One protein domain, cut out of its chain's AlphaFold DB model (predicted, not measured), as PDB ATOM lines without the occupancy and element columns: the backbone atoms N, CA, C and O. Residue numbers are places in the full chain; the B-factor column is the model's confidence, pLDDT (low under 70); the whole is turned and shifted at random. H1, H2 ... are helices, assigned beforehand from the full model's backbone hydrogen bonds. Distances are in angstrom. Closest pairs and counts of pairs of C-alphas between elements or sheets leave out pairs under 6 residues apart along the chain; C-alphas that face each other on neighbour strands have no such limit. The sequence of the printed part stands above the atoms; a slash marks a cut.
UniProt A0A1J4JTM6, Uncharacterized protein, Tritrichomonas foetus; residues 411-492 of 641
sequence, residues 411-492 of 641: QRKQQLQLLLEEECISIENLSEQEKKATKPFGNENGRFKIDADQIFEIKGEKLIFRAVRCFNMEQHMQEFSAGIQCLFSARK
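What this domain is: This is residues 411 to 492 of the 641 residues of an uncharacterized protein of Tritrichomonas foetus (UniProt A0A1J4JTM6). The main part is a long hairpin of two helices, H3 and H4, lying side by side and running opposite ways. H1 meets H3 at a steep angle on the side away from H4, while the short helix H2 and the long loop of residues 439 to 451 lie toward the end of the hairpin where H3 begins, so that the loop and the H3 to H4 turn make the two ends of the long axis. The printed part has 82 residues with four named helices, in the order H1, H2, H3, H4, and no named strand; its class is all helix. It is only just compact, close to loose, with a radius of gyration of the C-alphas of 13.8 A, and its C-alphas span 45 by 23 by 21 A, only just elongated.

Where its parts are: H1 covers residues 413 to 423 and is 15.4 A long from first to last C-alpha; C-alpha 413 is at (114.670, -20.277, -30.553). H2, residues 432 to 438, measures 10.1 A. H3 spans residues 452 to 468 and 24.3 A, beginning with C-alpha 452 at (124.983, -14.601, -21.064). H4, residues 473 to 489, measures 24.0 A and ends with C-alpha 489 at (122.801, -8.301, -15.526).

How they stand to each other: H3 and H4 form a helical hairpin. They touch with 35 pairs of C-alphas within 8 A, the closest being those of Gly 460 and Gly 483, 4.0 A apart. Their lines stand at a shallow tilt of 20 degrees, opposite ways. H1 and H3 only just touch, with 3 pairs of C-alphas within 8 A, and H3 does so with residues 455 to 458 alone; the closest C-alphas are those of Glu 421 and Ile 458, 6.3 A apart. H1 and H3 run the same way at a steep tilt of 58 degrees. H2 is close to H3 but not clearly touching, the closest C-alphas being those of Thr 438 and Ala 452, 5.5 A apart. These two run opposite ways at a steep tilt of 53 degrees. H1 and H4, H2 and H4, and H1 and H2 are apart. In H1, H2, H3 and H4 every O i to N i+4 pair is within hydrogen-bond range.

The domain as a whole: The two C-alphas farthest apart are those of Asn 443 and Phe 471, at 46.6 A. The printed part runs from residue 411 to 492 without a cut. The link from H1 to H2 is short, with 8 residues, the link from H2 to H3 is long, with 13, and the link from H3 to H4 is tight, with 4. The mean pLDDT of the printed part is 86.2, and residues 441 to 446, within the long link, are under 70.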
ATOM      1  N   GLN A 411     118.508 -22.775 -35.526       89.06
ATOM      2  CA  GLN A 411     117.672 -21.585 -35.309       89.06
ATOM      3  C   GLN A 411     116.355 -21.855 -34.547       89.06
ATOM      4  O   GLN A 411     115.362 -21.135 -34.690       89.06
ATOM      5  N   ARG A 412     116.335 -22.862 -33.664       88.25
ATOM      6  CA  ARG A 412     115.162 -23.308 -32.886       88.25
ATOM      7  C   ARG A 412     114.991 -22.519 -31.586       88.25
ATOM      8  O   ARG A 412     115.062 -23.070 -30.489       88.25
ATOM      9  N   LYS A 413     114.719 -21.214 -31.699       88.69
ATOM     10  CA  LYS A 413     114.670 -20.277 -30.553       88.69
ATOM     11  C   LYS A 413     113.767 -20.731 -29.396       88.69
ATOM     12  O   LYS A 413     114.180 -20.656 -28.246       88.69
ATOM     13  N   GLN A 414     112.561 -21.226 -29.689       89.69
ATOM     14  CA  GLN A 414     111.601 -21.648 -28.656       89.69
ATOM     15  C   GLN A 414     112.069 -22.890 -27.887       89.69
ATOM     16  O   GLN A 414     112.006 -22.919 -26.664       89.69
ATOM     17  N   GLN A 415     112.572 -23.908 -28.590       89.94
ATOM     18  CA  GLN A 415     113.099 -25.116 -27.946       89.94
ATOM     19  C   GLN A 415     114.376 -24.816 -27.152       89.94
ATOM     20  O   GLN A 415     114.559 -25.370 -26.073       89.94
ATOM     21  N   LEU A 416     115.228 -23.908 -27.648       90.88
ATOM     22  CA  LEU A 416     116.390 -23.425 -26.903       90.88
ATOM     23  C   LEU A 416     115.966 -22.758 -25.594       90.88
ATOM     24  O   LEU A 416     116.522 -23.072 -24.548       90.88
ATOM     25  N   GLN A 417     114.966 -21.876 -25.641       89.88
ATOM     26  CA  GLN A 417     114.446 -21.230 -24.442       89.88
ATOM     27  C   GLN A 417     113.932 -22.259 -23.423       89.88
ATOM     28  O   GLN A 417     114.341 -22.202 -22.268       89.88
ATOM     29  N   LEU A 418     113.127 -23.235 -23.854       90.38
ATOM     30  CA  LEU A 418     112.622 -24.298 -22.975       90.38
ATOM     31  C   LEU A 418     113.752 -25.132 -22.352       90.38
ATOM     32  O   LEU A 418     113.716 -25.419 -21.160       90.38
ATOM     33  N   LEU A 419     114.782 -25.480 -23.132       89.62
ATOM     34  CA  LEU A 419     115.945 -26.211 -22.624       89.62
ATOM     35  C   LEU A 419     116.683 -25.408 -21.545       89.62
ATOM     36  O   LEU A 419     117.028 -25.941 -20.495       89.62
ATOM     37  N   LEU A 420     116.916 -24.114 -21.779       90.06
ATOM     38  CA  LEU A 420     117.568 -23.240 -20.801       90.06
ATOM     39  C   LEU A 420     116.692 -23.047 -19.544       90.06
ATOM     40  O   LEU A 420     117.200 -23.012 -18.418       90.06
ATOM     41  N   GLU A 421     115.372 -22.975 -19.710       89.56
ATOM     42  CA  GLU A 421     114.394 -22.967 -18.617       89.56
ATOM     43  C   GLU A 421     114.350 -24.289 -17.835       89.56
ATOM     44  O   GLU A 421     113.990 -24.288 -16.659       89.56
ATOM     45  N   GLU A 422     114.774 -25.410 -18.401       88.31
ATOM     46  CA  GLU A 422     114.897 -26.668 -17.663       88.31
ATOM     47  C   GLU A 422     116.251 -26.768 -16.943       88.31
ATOM     48  O   GLU A 422     116.305 -27.036 -15.743       88.31
ATOM     49  N   GLU A 423     117.341 -26.453 -17.642       87.12
ATOM     50  CA  GLU A 423     118.706 -26.792 -17.221       87.12
ATOM     51  C   GLU A 423     119.404 -25.699 -16.392       87.12
ATOM     52  O   GLU A 423     120.239 -26.010 -15.537       87.12
ATOM     53  N   CYS A 424     119.070 -24.412 -16.583       85.75
ATOM     54  CA  CYS A 424     119.714 -23.333 -15.821       85.75
ATOM     55  C   CYS A 424     119.309 -23.381 -14.341       85.75
ATOM     56  O   CYS A 424     118.119 -23.409 -13.997       85.75
ATOM     57  N   ILE A 425     120.294 -23.321 -13.449       83.69
ATOM     58  CA  ILE A 425     120.065 -23.439 -12.006       83.69
ATOM     59  C   ILE A 425     119.505 -22.113 -11.475       83.69
ATOM     60  O   ILE A 425     119.976 -21.042 -11.838       83.69
ATOM     61  N   SER A 426     118.521 -22.151 -10.576       80.38
ATOM     62  CA  SER A 426     117.965 -20.945  -9.937       80.38
ATOM     63  C   SER A 426     118.878 -20.400  -8.830       80.38
ATOM     64  O   SER A 426     118.530 -20.444  -7.654       80.38
ATOM     65  N   ILE A 427     120.064 -19.935  -9.210       82.62
ATOM     66  CA  ILE A 427     121.024 -19.221  -8.359       82.62
ATOM     67  C   ILE A 427     121.520 -17.976  -9.097       82.62
ATOM     68  O   ILE A 427     121.580 -17.974 -10.323       82.62
ATOM     69  N   GLU A 428     121.913 -16.939  -8.364       77.62
ATOM     70  CA  GLU A 428     122.333 -15.655  -8.944       77.62
ATOM     71  C   GLU A 428     123.552 -15.793  -9.877       77.62
ATOM     72  O   GLU A 428     123.559 -15.324 -11.015       77.62
ATOM     73  N   ASN A 429     124.573 -16.523  -9.424       85.25
ATOM     74  CA  ASN A 429     125.834 -16.684 -10.143       85.25
ATOM     75  C   ASN A 429     125.775 -17.787 -11.198       85.25
ATOM     76  O   ASN A 429     125.147 -18.828 -10.988       85.25
ATOM     77  N   LEU A 430     126.493 -17.601 -12.310       84.69
ATOM     78  CA  LEU A 430     126.643 -18.641 -13.329       84.69
ATOM     79  C   LEU A 430     127.311 -19.894 -12.744       84.69
ATOM     80  O   LEU A 430     128.370 -19.815 -12.112       84.69
ATOM     81  N   SER A 431     126.710 -21.055 -12.989       84.50
ATOM     82  CA  SER A 431     127.317 -22.352 -12.693       84.50
ATOM     83  C   SER A 431     128.529 -22.604 -13.596       84.50
ATOM     84  O   SER A 431     128.705 -21.953 -14.624       84.50
ATOM     85  N   GLU A 432     129.379 -23.574 -13.255       83.06
ATOM     86  CA  GLU A 432     130.531 -23.922 -14.101       83.06
ATOM     87  C   GLU A 432     130.119 -24.357 -15.518       83.06
ATOM     88  O   GLU A 432     130.815 -24.046 -16.481       83.06
ATOM     89  N   GLN A 433     128.973 -25.028 -15.674       79.31
ATOM     90  CA  GLN A 433     128.451 -25.400 -16.993       79.31
ATOM     91  C   GLN A 433     127.894 -24.192 -17.755       79.31
ATOM     92  O   GLN A 433     128.166 -24.049 -18.942       79.31
ATOM     93  N   GLU A 434     127.190 -23.284 -17.079       86.06
ATOM     94  CA  GLU A 434     126.683 -22.049 -17.692       86.06
ATOM     95  C   GLU A 434     127.838 -21.134 -18.125       86.06
ATOM     96  O   GLU A 434     127.839 -20.633 -19.245       86.06
ATOM     97  N   LYS A 435     128.883 -20.991 -17.297       86.31
ATOM     98  CA  LYS A 435     130.111 -20.261 -17.662       86.31
ATOM     99  C   LYS A 435     130.816 -20.868 -18.872       86.31
ATOM    100  O   LYS A 435     131.452 -20.142 -19.628       86.31
ATOM    101  N   LYS A 436     130.767 -22.193 -19.031       79.94
ATOM    102  CA  LYS A 436     131.292 -22.864 -20.227       79.94
ATOM    103  C   LYS A 436     130.413 -22.601 -21.446       79.94
ATOM    104  O   LYS A 436     130.958 -22.395 -22.517       79.94
ATOM    105  N   ALA A 437     129.090 -22.571 -21.282       84.19
ATOM    106  CA  ALA A 437     128.140 -22.314 -22.364       84.19
ATOM    107  C   ALA A 437     128.207 -20.877 -22.908       84.19
ATOM    108  O   ALA A 437     127.952 -20.661 -24.090       84.19
ATOM    109  N   THR A 438     128.534 -19.901 -22.053       86.12
ATOM    110  CA  THR A 438     128.644 -18.483 -22.442       86.12
ATOM    111  C   THR A 438     129.990 -18.121 -23.049       86.12
ATOM    112  O   THR A 438     130.109 -17.118 -23.758       86.12
ATOM    113  N   LYS A 439     131.018 -18.933 -22.794       84.00
ATOM    114  CA  LYS A 439     132.306 -18.793 -23.464       84.00
ATOM    115  C   LYS A 439     132.221 -19.407 -24.860       84.00
ATOM    116  O   LYS A 439     131.626 -20.472 -25.009       84.00
ATOM    117  N   PRO A 440     132.828 -18.768 -25.875       78.62
ATOM    118  CA  PRO A 440     133.015 -19.425 -27.156       78.62
ATOM    119  C   PRO A 440     133.811 -20.705 -26.909       78.62
ATOM    120  O   PRO A 440     134.861 -20.693 -26.262       78.62
ATOM    121  N   PHE A 441     133.257 -21.825 -27.346       69.00
ATOM    122  CA  PHE A 441     133.942 -23.101 -27.236       69.00
ATOM    123  C   PHE A 441     135.061 -23.150 -28.296       69.00
ATOM    124  O   PHE A 441     134.910 -22.597 -29.384       69.00
ATOM    125  N   GLY A 442     136.212 -23.745 -27.967       66.50
ATOM    126  CA  GLY A 442     137.392 -23.735 -28.840       66.50
ATOM    127  C   GLY A 442     138.131 -22.390 -28.829       66.50
ATOM    128  O   GLY A 442     138.681 -21.989 -27.803       66.50
ATOM    129  N   ASN A 443     138.183 -21.713 -29.978       60.47
ATOM    130  CA  ASN A 443     138.912 -20.451 -30.150       60.47
ATOM    131  C   ASN A 443     138.087 -19.242 -29.669       60.47
ATOM    132  O   ASN A 443     136.861 -19.289 -29.647       60.47
ATOM    133  N   GLU A 444     138.736 -18.106 -29.377       56.53
ATOM    134  CA  GLU A 444     138.059 -16.860 -28.945       56.53
ATOM    135  C   GLU A 444     136.998 -16.346 -29.943       56.53
ATOM    136  O   GLU A 444     136.078 -15.623 -29.561       56.53
ATOM    137  N   ASN A 445     137.081 -16.782 -31.206       56.31
ATOM    138  CA  ASN A 445     136.134 -16.475 -32.282       56.31
ATOM    139  C   ASN A 445     135.044 -17.548 -32.486       56.31
ATOM    140  O   ASN A 445     134.304 -17.483 -33.469       56.31
ATOM    141  N   GLY A 446     134.950 -18.551 -31.608       63.69
ATOM    142  CA  GLY A 446     133.950 -19.613 -31.694       63.69
ATOM    143  C   GLY A 446     132.526 -19.047 -31.691       63.69
ATOM    144  O   GLY A 446     132.158 -18.230 -30.843       63.69
ATOM    145  N   ARG A 447     131.704 -19.462 -32.659       71.06
ATOM    146  CA  ARG A 447     130.340 -18.927 -32.844       71.06
ATOM    147  C   ARG A 447     129.274 -19.598 -31.983       71.06
ATOM    148  O   ARG A 447     128.233 -19.007 -31.720       71.06
ATOM    149  N   PHE A 448     129.546 -20.818 -31.541       80.75
ATOM    150  CA  PHE A 448     128.691 -21.569 -30.632       80.75
ATOM    151  C   PHE A 448     128.937 -21.108 -29.203       80.75
ATOM    152  O   PHE A 448     129.873 -21.545 -28.530       80.75
ATOM    153  N   LYS A 449     128.093 -20.173 -28.784       86.44
ATOM    154  CA  LYS A 449     127.996 -19.665 -27.422       86.44
ATOM    155  C   LYS A 449     126.554 -19.259 -27.168       86.44
ATOM    156  O   LYS A 449     125.889 -18.721 -28.058       86.44
ATOM    157  N   ILE A 450     126.095 -19.480 -25.948       88.44
ATOM    158  CA  ILE A 450     124.816 -18.952 -25.486       88.44
ATOM    159  C   ILE A 450     125.054 -17.548 -24.948       88.44
ATOM    160  O   ILE A 450     126.042 -17.304 -24.254       88.44
ATOM    161  N   ASP A 451     124.169 -16.619 -25.288       88.44
ATOM    162  CA  ASP A 451     124.255 -15.270 -24.750       88.44
ATOM    163  C   ASP A 451     124.104 -15.312 -23.224       88.44
ATOM    164  O   ASP A 451     123.167 -15.915 -22.691       88.44
ATOM    165  N   ALA A 452     125.046 -14.689 -22.514       90.06
ATOM    166  CA  ALA A 452     124.983 -14.601 -21.064       90.06
ATOM    167  C   ALA A 452     123.720 -13.852 -20.628       90.06
ATOM    168  O   ALA A 452     123.099 -14.252 -19.644       90.06
ATOM    169  N   ASP A 453     123.300 -12.845 -21.400       91.94
ATOM    170  CA  ASP A 453     122.099 -12.060 -21.125       91.94
ATOM    171  C   ASP A 453     120.852 -12.958 -21.148       91.94
ATOM    172  O   ASP A 453     120.005 -12.866 -20.262       91.94
ATOM    173  N   GLN A 454     120.778 -13.915 -22.081       91.56
ATOM    174  CA  GLN A 454     119.674 -14.879 -22.159       91.56
ATOM    175  C   GLN A 454     119.633 -15.811 -20.936       91.56
ATOM    176  O   GLN A 454     118.558 -16.110 -20.413       91.56
ATOM    177  N   ILE A 455     120.793 -16.269 -20.455       91.44
ATOM    178  CA  ILE A 455     120.870 -17.113 -19.254       91.44
ATOM    179  C   ILE A 455     120.458 -16.314 -18.015       91.44
ATOM    180  O   ILE A 455     119.659 -16.794 -17.208       91.44
ATOM    181  N   PHE A 456     120.976 -15.096 -17.857       93.62
ATOM    182  CA  PHE A 456     120.634 -14.232 -16.732       93.62
ATOM    183  C   PHE A 456     119.151 -13.843 -16.729       93.62
ATOM    184  O   PHE A 456     118.536 -13.855 -15.665       93.62
ATOM    185  N   GLU A 457     118.547 -13.592 -17.892       94.56
ATOM    186  CA  GLU A 457     117.108 -13.344 -18.017       94.56
ATOM    187  C   GLU A 457     116.287 -14.523 -17.471       94.56
ATOM    188  O   GLU A 457     115.451 -14.345 -16.583       94.56
ATOM    189  N   ILE A 458     116.581 -15.746 -17.924       93.38
ATOM    190  CA  ILE A 458     115.871 -16.963 -17.497       93.38
ATOM    191  C   ILE A 458     116.043 -17.215 -15.995       93.38
ATOM    192  O   ILE A 458     115.090 -17.580 -15.300       93.38
ATOM    193  N   LYS A 459     117.258 -17.029 -15.470       93.25
ATOM    194  CA  LYS A 459     117.535 -17.196 -14.035       93.25
ATOM    195  C   LYS A 459     116.800 -16.149 -13.205       93.25
ATOM    196  O   LYS A 459     116.220 -16.506 -12.179       93.25
ATOM    197  N   GLY A 460     116.765 -14.906 -13.683       94.31
ATOM    198  CA  GLY A 460     116.011 -13.812 -13.083       94.31
ATOM    199  C   GLY A 460     114.525 -14.132 -12.968       94.31
ATOM    200  O   GLY A 460     113.991 -14.146 -11.862       94.31
ATOM    201  N   GLU A 461     113.872 -14.500 -14.072       94.06
ATOM    202  CA  GLU A 461     112.443 -14.853 -14.068       94.06
ATOM    203  C   GLU A 461     112.139 -16.057 -13.161       94.06
ATOM    204  O   GLU A 461     111.164 -16.040 -12.407       94.06
ATOM    205  N   LYS A 462     113.000 -17.087 -13.149       92.50
ATOM    206  CA  LYS A 462     112.855 -18.240 -12.239       92.50
ATOM    207  C   LYS A 462     112.911 -17.838 -10.767       92.50
ATOM    208  O   LYS A 462     112.133 -18.360  -9.968       92.50
ATOM    209  N   LEU A 463     113.849 -16.967 -10.402       93.00
ATOM    210  CA  LEU A 463     114.021 -16.494  -9.028       93.00
ATOM    211  C   LEU A 463     112.848 -15.612  -8.597       93.00
ATOM    212  O   LEU A 463     112.272 -15.860  -7.542       93.00
ATOM    213  N   ILE A 464     112.414 -14.675  -9.448       92.88
ATOM    214  CA  ILE A 464     111.228 -13.847  -9.191       92.88
ATOM    215  C   ILE A 464     109.986 -14.724  -9.003       92.88
ATOM    216  O   ILE A 464     109.241 -14.553  -8.044       92.88
ATOM    217  N   PHE A 465     109.781 -15.718  -9.868       91.00
ATOM    218  CA  PHE A 465     108.643 -16.629  -9.759       91.00
ATOM    219  C   PHE A 465     108.638 -17.448  -8.459       91.00
ATOM    220  O   PHE A 465     107.570 -17.692  -7.891       91.00
ATOM    221  N   ARG A 466     109.812 -17.880  -7.979       89.50
ATOM    222  CA  ARG A 466     109.941 -18.573  -6.687       89.50
ATOM    223  C   ARG A 466     109.675 -17.630  -5.520       89.50
ATOM    224  O   ARG A 466     108.848 -17.973  -4.675       89.50
ATOM    225  N   ALA A 467     110.253 -16.430  -5.554       88.88
ATOM    226  CA  ALA A 467     110.047 -15.409  -4.537       88.88
ATOM    227  C   ALA A 467     108.555 -15.093  -4.370       88.88
ATOM    228  O   ALA A 467     108.037 -15.126  -3.257       88.88
ATOM    229  N   VAL A 468     107.830 -14.894  -5.476       86.38
ATOM    230  CA  VAL A 468     106.387 -14.589  -5.476       86.38
ATOM    231  C   VAL A 468     105.544 -15.670  -4.789       86.38
ATOM    232  O   VAL A 468     104.468 -15.389  -4.269       86.38
ATOM    233  N   ARG A 469     106.016 -16.919  -4.789       86.25
ATOM    234  CA  ARG A 469     105.326 -18.071  -4.191       86.25
ATOM    235  C   ARG A 469     105.856 -18.438  -2.807       86.25
ATOM    236  O   ARG A 469     105.394 -19.422  -2.226       86.25
ATOM    237  N   CYS A 470     106.837 -17.700  -2.303       84.38
ATOM    238  CA  CYS A 470     107.461 -17.977  -1.026       84.38
ATOM    239  C   CYS A 470     106.657 -17.335   0.109       84.38
ATOM    240  O   CYS A 470     106.375 -16.143   0.086       84.38
ATOM    241  N   PHE A 471     106.299 -18.136   1.113       78.94
ATOM    242  CA  PHE A 471     105.603 -17.654   2.313       78.94
ATOM    243  C   PHE A 471     106.564 -17.121   3.385       78.94
ATOM    244  O   PHE A 471     106.132 -16.453   4.318       78.94
ATOM    245  N   ASN A 472     107.857 -17.443   3.285       85.75
ATOM    246  CA  ASN A 472     108.878 -16.926   4.187       85.75
ATOM    247  C   ASN A 472     109.401 -15.593   3.634       85.75
ATOM    248  O   ASN A 472     110.016 -15.579   2.569       85.75
ATOM    249  N   MET A 473     109.187 -14.499   4.371       81.31
ATOM    250  CA  MET A 473     109.578 -13.150   3.951       81.31
ATOM    251  C   MET A 473     111.091 -12.970   3.787       81.31
ATOM    252  O   MET A 473     111.525 -12.299   2.856       81.31
ATOM    253  N   GLU A 474     111.918 -13.601   4.622       83.00
ATOM    254  CA  GLU A 474     113.376 -13.504   4.490       83.00
ATOM    255  C   GLU A 474     113.845 -14.170   3.188       83.00
ATOM    256  O   GLU A 474     114.581 -13.580   2.395       83.00
ATOM    257  N   GLN A 475     113.348 -15.380   2.925       84.69
ATOM    258  CA  GLN A 475     113.656 -16.108   1.697       84.69
ATOM    259  C   GLN A 475     113.076 -15.405   0.463       84.69
ATOM    260  O   GLN A 475     113.747 -15.332  -0.563       84.69
ATOM    261  N   HIS A 476     111.860 -14.856   0.564       87.06
ATOM    262  CA  HIS A 476     111.254 -14.027  -0.475       87.06
ATOM    263  C   HIS A 476     112.187 -12.878  -0.864       87.06
ATOM    264  O   HIS A 476     112.501 -12.718  -2.038       87.06
ATOM    265  N   MET A 477     112.670 -12.111   0.116       85.25
ATOM    266  CA  MET A 477     113.507 -10.935  -0.124       85.25
ATOM    267  C   MET A 477     114.862 -11.305  -0.735       85.25
ATOM    268  O   MET A 477     115.319 -10.639  -1.667       85.25
ATOM    269  N   GLN A 478     115.471 -12.399  -0.272       88.25
ATOM    270  CA  GLN A 478     116.712 -12.928  -0.845       88.25
ATOM    271  C   GLN A 478     116.524 -13.375  -2.303       88.25
ATOM    272  O   GLN A 478     117.272 -12.939  -3.181       88.25
ATOM    273  N   GLU A 479     115.516 -14.206  -2.587       90.31
ATOM    274  CA  GLU A 479     115.239 -14.708  -3.939       90.31
ATOM    275  C   GLU A 479     114.810 -13.585  -4.890       90.31
ATOM    276  O   GLU A 479     115.242 -13.557  -6.043       90.31
ATOM    277  N   PHE A 480     114.011 -12.627  -4.411       90.94
ATOM    278  CA  PHE A 480     113.566 -11.484  -5.201       90.94
ATOM    279  C   PHE A 480     114.745 -10.590  -5.587       90.94
ATOM    280  O   PHE A 480     114.926 -10.287  -6.764       90.94
ATOM    281  N   SER A 481     115.589 -10.219  -4.619       90.19
ATOM    282  CA  SER A 481     116.776  -9.391  -4.862       90.19
ATOM    283  C   SER A 481     117.755 -10.077  -5.822       90.19
ATOM    284  O   SER A 481     118.198  -9.459  -6.790       90.19
ATOM    285  N   ALA A 482     118.014 -11.375  -5.636       91.81
ATOM    286  CA  ALA A 482     118.824 -12.159  -6.570       91.81
ATOM    287  C   ALA A 482     118.205 -12.199  -7.981       91.81
ATOM    288  O   ALA A 482     118.914 -12.072  -8.979       91.81
ATOM    289  N   GLY A 483     116.877 -12.323  -8.077       94.06
ATOM    290  CA  GLY A 483     116.149 -12.285  -9.344       94.06
ATOM    291  C   GLY A 483     116.296 -10.952 -10.078       94.06
ATOM    292  O   GLY A 483     116.624 -10.942 -11.266       94.06
ATOM    293  N   ILE A 484     116.132  -9.828  -9.370       94.25
ATOM    294  CA  ILE A 484     116.344  -8.490  -9.939       94.25
ATOM    295  C   ILE A 484     117.804  -8.305 -10.373       94.25
ATOM    296  O   ILE A 484     118.037  -7.801 -11.468       94.25
ATOM    297  N   GLN A 485     118.784  -8.779  -9.595       94.06
ATOM    298  CA  GLN A 485     120.204  -8.711  -9.966       94.06
ATOM    299  C   GLN A 485     120.508  -9.477 -11.261       94.06
ATOM    300  O   GLN A 485     121.251  -8.984 -12.114       94.06
ATOM    301  N   CYS A 486     119.918 -10.662 -11.445       94.56
ATOM    302  CA  CYS A 486     120.033 -11.406 -12.697       94.56
ATOM    303  C   CYS A 486     119.401 -10.641 -13.869       94.56
ATOM    304  O   CYS A 486     120.055 -10.454 -14.890       94.56
ATOM    305  N   LEU A 487     118.174 -10.128 -13.721       94.56
ATOM    306  CA  LEU A 487     117.522  -9.332 -14.773       94.56
ATOM    307  C   LEU A 487     118.308  -8.060 -15.115       94.56
ATOM    308  O   LEU A 487     118.376  -7.669 -16.281       94.56
ATOM    309  N   PHE A 488     118.929  -7.434 -14.113       92.62
ATOM    310  CA  PHE A 488     119.782  -6.264 -14.295       92.62
ATOM    311  C   PHE A 488     121.034  -6.622 -15.096       92.62
ATOM    312  O   PHE A 488     121.389  -5.915 -16.036       92.62
ATOM    313  N   SER A 489     121.650  -7.766 -14.785       92.44
ATOM    314  CA  SER A 489     122.801  -8.301 -15.526       92.44
ATOM    315  C   SER A 489     122.450  -8.629 -16.982       92.44
ATOM    316  O   SER A 489     123.284  -8.434 -17.857       92.44
ATOM    317  N   ALA A 490     121.206  -9.044 -17.247       92.88
ATOM    318  CA  ALA A 490     120.651  -9.269 -18.586       92.88
ATOM    319  C   ALA A 490     120.146  -7.993 -19.294       92.88
ATOM    320  O   ALA A 490     119.524  -8.083 -20.355       92.88
ATOM    321  N   ARG A 491     120.333  -6.809 -18.690       91.75
ATOM    322  CA  ARG A 491     119.868  -5.502 -19.201       91.75
ATOM    323  C   ARG A 491     118.357  -5.427 -19.453       91.75
ATOM    324  O   ARG A 491     117.882  -4.661 -20.289       91.75
ATOM    325  N   LYS A 492     117.561  -6.201 -18.710       92.50
ATOM    326  CA  LYS A 492     116.093  -6.232 -18.820       92.50
ATOM    327  C   LYS A 492     115.441  -5.139 -17.968       92.50
ATOM    328  O   LYS A 492     114.548  -5.407 -17.170       92.50
TER     329      LYS A 492